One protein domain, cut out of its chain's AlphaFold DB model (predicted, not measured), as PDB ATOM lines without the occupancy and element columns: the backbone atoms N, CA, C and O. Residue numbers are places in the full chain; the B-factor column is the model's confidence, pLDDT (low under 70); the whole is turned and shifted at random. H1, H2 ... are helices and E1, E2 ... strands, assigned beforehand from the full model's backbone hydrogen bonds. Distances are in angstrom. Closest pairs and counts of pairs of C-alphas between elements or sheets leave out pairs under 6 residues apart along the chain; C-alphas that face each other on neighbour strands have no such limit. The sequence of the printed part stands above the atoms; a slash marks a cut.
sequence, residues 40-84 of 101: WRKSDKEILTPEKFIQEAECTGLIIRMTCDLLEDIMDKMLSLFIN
ATOM      1  N   TRP A  40     200.614 210.541 205.349       93.88
ATOM      2  CA  TRP A  40     200.653 210.272 206.782       93.88
ATOM      3  C   TRP A  40     201.594 209.109 207.060       93.88
ATOM      4  O   TRP A  40     201.274 207.956 206.778       93.88
ATOM      5  N   ARG A  41     202.763 209.412 207.616       94.81
ATOM      6  CA  ARG A  41     203.741 208.421 208.056       94.81
ATOM      7  C   ARG A  41     203.453 208.011 209.500       94.81
ATOM      8  O   ARG A  41     203.842 208.719 210.422       94.81
ATOM      9  N   LYS A  42     202.794 206.867 209.691       90.06
ATOM     10  CA  LYS A  42     202.545 206.291 211.027       90.06
ATOM     11  C   LYS A  42     203.780 205.601 211.604       90.06
ATOM     12  O   LYS A  42     203.968 205.549 212.812       90.06
ATOM     13  N   SER A  43     204.622 205.066 210.730       90.69
ATOM     14  CA  SER A  43     205.933 204.507 211.057       90.69
ATOM     15  C   SER A  43     206.807 204.525 209.803       90.69
ATOM     16  O   SER A  43     206.301 204.749 208.704       90.69
ATOM     17  N   ASP A  44     208.102 204.230 209.922       86.19
ATOM     18  CA  ASP A  44     209.003 204.176 208.757       86.19
ATOM     19  C   ASP A  44     208.587 203.140 207.697       86.19
ATOM     20  O   ASP A  44     209.004 203.230 206.545       86.19
ATOM     21  N   LYS A  45     207.743 202.166 208.062       89.25
ATOM     22  CA  LYS A  45     207.235 201.122 207.158       89.25
ATOM     23  C   LYS A  45     205.790 201.350 206.710       89.25
ATOM     24  O   LYS A  45     205.301 200.593 205.875       89.25
ATOM     25  N   GLU A  46     205.100 202.354 207.251       91.19
ATOM     26  CA  GLU A  46     203.681 202.596 206.982       91.19
ATOM     27  C   GLU A  46     203.427 204.062 206.631       91.19
ATOM     28  O   GLU A  46     203.458 204.955 207.484       91.19
ATOM     29  N   ILE A  47     203.127 204.284 205.351       93.06
ATOM     30  CA  ILE A  47     202.792 205.593 204.800       93.06
ATOM     31  C   ILE A  47     201.419 205.505 204.148       93.06
ATOM     32  O   ILE A  47     201.215 204.761 203.189       93.06
ATOM     33  N   LEU A  48     200.475 206.276 204.674       91.81
ATOM     34  CA  LEU A  48     199.105 206.320 204.191       91.81
ATOM     35  C   LEU A  48     198.919 207.459 203.188       91.81
ATOM     36  O   LEU A  48     199.435 208.571 203.352       91.81
ATOM     37  N   THR A  49     198.141 207.172 202.147       89.69
ATOM     38  CA  THR A  49     197.681 208.169 201.181       89.69
ATOM     39  C   THR A  49     196.513 208.981 201.754       89.69
ATOM     40  O   THR A  49     195.801 208.489 202.635       89.69
ATOM     41  N   PRO A  50     196.272 210.204 201.238       89.50
ATOM     42  CA  PRO A  50     195.158 211.051 201.664       89.50
ATOM     43  C   PRO A  50     193.804 210.352 201.659       89.50
ATOM     44  O   PRO A  50     193.007 210.586 202.556       89.50
ATOM     45  N   GLU A  51     193.555 209.435 200.719       87.75
ATOM     46  CA  GLU A  51     192.307 208.659 200.642       87.75
ATOM     47  C   GLU A  51     191.913 207.986 201.970       87.75
ATOM     48  O   GLU A  51     190.731 207.767 202.216       87.75
ATOM     49  N   LYS A  52     192.884 207.663 202.837       88.62
ATOM     50  CA  LYS A  52     192.634 207.007 204.127       88.62
ATOM     51  C   LYS A  52     192.172 207.938 205.245       88.62
ATOM     52  O   LYS A  52     191.654 207.430 206.231       88.62
ATOM     53  N   PHE A  53     192.390 209.246 205.130       89.50
ATOM     54  CA  PHE A  53     192.158 210.187 206.233       89.50
ATOM     55  C   PHE A  53     191.509 211.512 205.813       89.50
ATOM     56  O   PHE A  53     191.038 212.248 206.673       89.50
ATOM     57  N   ILE A  54     191.458 211.829 204.514       89.69
ATOM     58  CA  ILE A  54     191.017 213.139 204.023       89.69
ATOM     59  C   ILE A  54     189.552 213.423 204.352       89.69
ATOM     60  O   ILE A  54     189.250 214.519 204.803       89.69
ATOM     61  N   GLN A  55     188.664 212.430 204.223       88.94
ATOM     62  CA  GLN A  55     187.240 212.609 204.530       88.94
ATOM     63  C   GLN A  55     187.031 212.988 205.997       88.94
ATOM     64  O   GLN A  55     186.305 213.926 206.304       88.94
ATOM     65  N   GLU A  56     187.705 212.295 206.914       90.25
ATOM     66  CA  GLU A  56     187.621 212.606 208.340       90.25
ATOM     67  C   GLU A  56     188.263 213.966 208.650       90.25
ATOM     68  O   GLU A  56     187.686 214.760 209.392       90.25
ATOM     69  N   ALA A  57     189.408 214.283 208.037       91.19
ATOM     70  CA  ALA A  57     190.065 215.582 208.180       91.19
ATOM     71  C   ALA A  57     189.176 216.745 207.701       91.19
ATOM     72  O   ALA A  57     189.158 217.805 208.327       91.19
ATOM     73  N   GLU A  58     188.433 216.558 206.610       90.62
ATOM     74  CA  GLU A  58     187.481 217.534 206.072       90.62
ATOM     75  C   GLU A  58     186.257 217.674 206.982       90.62
ATOM     76  O   GLU A  58     185.927 218.785 207.392       90.62
ATOM     77  N   CYS A  59     185.624 216.561 207.369       88.38
ATOM     78  CA  CYS A  59     184.441 216.573 208.234       88.38
ATOM     79  C   CYS A  59     184.710 217.180 209.618       88.38
ATOM     80  O   CYS A  59     183.816 217.778 210.211       88.38
ATOM     81  N   THR A  60     185.929 217.029 210.137       90.38
ATOM     82  CA  THR A  60     186.348 217.587 211.433       90.38
ATOM     83  C   THR A  60     186.958 218.988 211.328       90.38
ATOM     84  O   THR A  60     187.260 219.599 212.350       90.38
ATOM     85  N   GLY A  61     187.178 219.503 210.113       89.00
ATOM     86  CA  GLY A  61     187.873 220.770 209.865       89.00
ATOM     87  C   GLY A  61     189.388 220.735 210.124       89.00
ATOM     88  O   GLY A  61     190.072 221.738 209.909       89.00
ATOM     89  N   LEU A  62     189.943 219.591 210.542       92.06
ATOM     90  CA  LEU A  62     191.373 219.421 210.817       92.06
ATOM     91  C   LEU A  62     192.245 219.563 209.566       92.06
ATOM     92  O   LEU A  62     193.423 219.895 209.692       92.06
ATOM     93  N   ILE A  63     191.673 219.388 208.369       90.75
ATOM     94  CA  ILE A  63     192.393 219.547 207.102       90.75
ATOM     95  C   ILE A  63     193.061 220.920 206.974       90.75
ATOM     96  O   ILE A  63     194.182 221.010 206.477       90.75
ATOM     97  N   ILE A  64     192.430 221.983 207.486       90.69
ATOM     98  CA  ILE A  64     192.992 223.341 207.447       90.69
ATOM     99  C   ILE A  64     194.277 223.385 208.271       90.69
ATOM    100  O   ILE A  64     195.318 223.810 207.777       90.69
ATOM    101  N   ARG A  65     194.225 222.881 209.508       92.75
ATOM    102  CA  ARG A  65     195.389 222.853 210.395       92.75
ATOM    103  C   ARG A  65     196.512 221.990 209.830       92.75
ATOM    104  O   ARG A  65     197.642 222.448 209.766       92.75
ATOM    105  N   MET A  66     196.188 220.793 209.348       92.94
ATOM    106  CA  MET A  66     197.161 219.905 208.704       92.94
ATOM    107  C   MET A  66     197.850 220.580 207.514       92.94
ATOM    108  O   MET A  66     199.046 220.403 207.309       92.94
ATOM    109  N   THR A  67     197.099 221.357 206.728       90.88
ATOM    110  CA  THR A  67     197.630 222.104 205.582       90.88
ATOM    111  C   THR A  67     198.588 223.202 206.022       90.88
ATOM    112  O   THR A  67     199.676 223.308 205.463       90.88
ATOM    113  N   CYS A  68     198.196 224.008 207.013       92.00
ATOM    114  CA  CYS A  68     199.031 225.081 207.545       92.00
ATOM    115  C   CYS A  68     200.329 224.531 208.142       92.00
ATOM    116  O   CYS A  68     201.401 224.993 207.763       92.00
ATOM    117  N   ASP A  69     200.231 223.501 208.987       93.19
ATOM    118  CA  ASP A  69     201.391 222.870 209.621       93.19
ATOM    119  C   ASP A  69     202.349 222.292 208.564       93.19
ATOM    120  O   ASP A  69     203.565 222.417 208.684       93.19
ATOM    121  N   LEU A  70     201.812 221.687 207.495       91.56
ATOM    122  CA  LEU A  70     202.619 221.159 206.395       91.56
ATOM    123  C   LEU A  70     203.315 222.270 205.597       91.56
ATOM    124  O   LEU A  70     204.465 222.108 205.193       91.56
ATOM    125  N   LEU A  71     202.616 223.375 205.334       88.19
ATOM    126  CA  LEU A  71     203.171 224.528 204.626       88.19
ATOM    127  C   LEU A  71     204.289 225.193 205.426       88.19
ATOM    128  O   LEU A  71     205.318 225.522 204.844       88.19
ATOM    129  N   GLU A  72     204.104 225.360 206.734       89.69
ATOM    130  CA  GLU A  72     205.131 225.874 207.645       89.69
ATOM    131  C   GLU A  72     206.380 224.984 207.608       89.69
ATOM    132  O   GLU A  72     207.467 225.459 207.282       89.69
ATOM    133  N   ASP A  73     206.201 223.668 207.764       87.94
ATOM    134  CA  ASP A  73     207.275 222.679 207.657       87.94
ATOM    135  C   ASP A  73     208.018 222.743 206.300       87.94
ATOM    136  O   ASP A  73     209.238 222.548 206.243       87.94
ATOM    137  N   ILE A  74     207.303 222.972 205.189       85.81
ATOM    138  CA  ILE A  74     207.907 223.129 203.854       85.81
ATOM    139  C   ILE A  74     208.696 224.428 203.776       85.81
ATOM    140  O   ILE A  74     209.825 224.402 203.291       85.81
ATOM    141  N   MET A  75     208.122 225.547 204.221       84.12
ATOM    142  CA  MET A  75     208.773 226.855 204.174       84.12
ATOM    143  C   MET A  75     210.066 226.850 204.986       84.12
ATOM    144  O   MET A  75     211.097 227.265 204.460       84.12
ATOM    145  N   ASP A  76     210.049 226.281 206.191       84.31
ATOM    146  CA  ASP A  76     211.234 226.170 207.044       84.31
ATOM    147  C   ASP A  76     212.345 225.345 206.383       84.31
ATOM    148  O   ASP A  76     213.515 225.738 206.370       84.31
ATOM    149  N   LYS A  77     211.990 224.210 205.768       77.94
ATOM    150  CA  LYS A  77     212.960 223.344 205.076       77.94
ATOM    151  C   LYS A  77     213.463 223.967 203.772       77.94
ATOM    152  O   LYS A  77     214.645 223.848 203.449       77.94
ATOM    153  N   MET A  78     212.589 224.633 203.015       73.06
ATOM    154  CA  MET A  78     212.902 225.182 201.693       73.06
ATOM    155  C   MET A  78     213.557 226.560 201.710       73.06
ATOM    156  O   MET A  78     214.240 226.885 200.734       73.06
ATOM    157  N   LEU A  79     213.433 227.344 202.789       61.59
ATOM    158  CA  LEU A  79     214.089 228.654 202.902       61.59
ATOM    159  C   LEU A  79     215.606 228.565 202.655       61.59
ATOM    160  O   LEU A  79     216.200 229.476 202.083       61.59
ATOM    161  N   SER A  80     216.222 227.440 203.030       58.59
ATOM    162  CA  SER A  80     217.657 227.190 202.844       58.59
ATOM    163  C   SER A  80     218.053 226.766 201.420       58.59
ATOM    164  O   SER A  80     219.202 226.948 201.024       58.59
ATOM    165  N   LEU A  81     217.119 226.221 200.632       58.44
ATOM    166  CA  LEU A  81     217.401 225.589 199.336       58.44
ATOM    167  C   LEU A  81     217.078 226.484 198.127       58.44
ATOM    168  O   LEU A  81     217.615 226.262 197.042       58.44
ATOM    169  N   PHE A  82     216.222 227.502 198.287       54.34
ATOM    170  CA  PHE A  82     215.605 228.221 197.159       54.34
ATOM    171  C   PHE A  82     215.851 229.736 197.112       54.34
ATOM    172  O   PHE A  82     215.114 230.447 196.430       54.34
ATOM    173  N   ILE A  83     216.941 230.238 197.710       53.09
ATOM    174  CA  ILE A  83     217.338 231.666 197.655       53.09
ATOM    175  C   ILE A  83     217.426 232.224 196.207       53.09
ATOM    176  O   ILE A  83     217.400 233.435 196.021       53.09
ATOM    177  N   ASN A  84     217.453 231.384 195.157       48.28
ATOM    178  CA  ASN A  84     217.627 231.822 193.764       48.28
ATOM    179  C   ASN A  84     216.666 231.233 192.706       48.28
ATOM    180  O   ASN A  84     216.968 231.310 191.514       48.28
TER     181      ASN A  84
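AT A GLANCE: This is residues 40 to 84 of the 101 residues of a protein of Salmonella enterica (UniProt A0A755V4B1). The model is a loose L: the small hairpin E1-E2 stands at the end of one arm, short H1 is at the corner, and long H2 makes the other arm. The 45 printed residues hold E1, E2, H1 and H2 in that order, a mixed class with an antiparallel sheet E1 - E2; the radius of gyration of the C-alphas is 13.4 A, and the flat outline spans 38 by 27 by 13 A.

HOW THE PARTS SIT: Look first at the hairpin of E1, residues 40 to 43, and E2, residues 46 to 48: antiparallel at 167 degrees, with N 48 and O 40 2.8 A apart. H1, residues 54 to 59, and H2, residues 62 to 78, are close but not clearly touching; their closest C-alphas, of Ala 57 and Ile 63, are 4.7 A apart. They run opposite ways at a steep tilt of 51 degrees. E1 and E2 are apart from H2. In H1 and H2 every O i to N i+4 pair is within hydrogen-bond range.

IN THESE COORDINATES: Find C-alpha 40 at (200.653, 210.272, 206.782), where E1 begins its 8.9 A; E2 covers 6.5 A and H1 8.5 A. H2 runs 24.1 A to C-alpha 78 at (212.902, 225.182, 201.693).

THE WHOLE: The farthest C-alphas, Cys 59 and Asn 84, are 39.3 A apart. Residues 42 to 47 and 67 to 84 stand free. The three links are tight, the printed part has no cut, and residues 79 to 84 are under pLDDT 70.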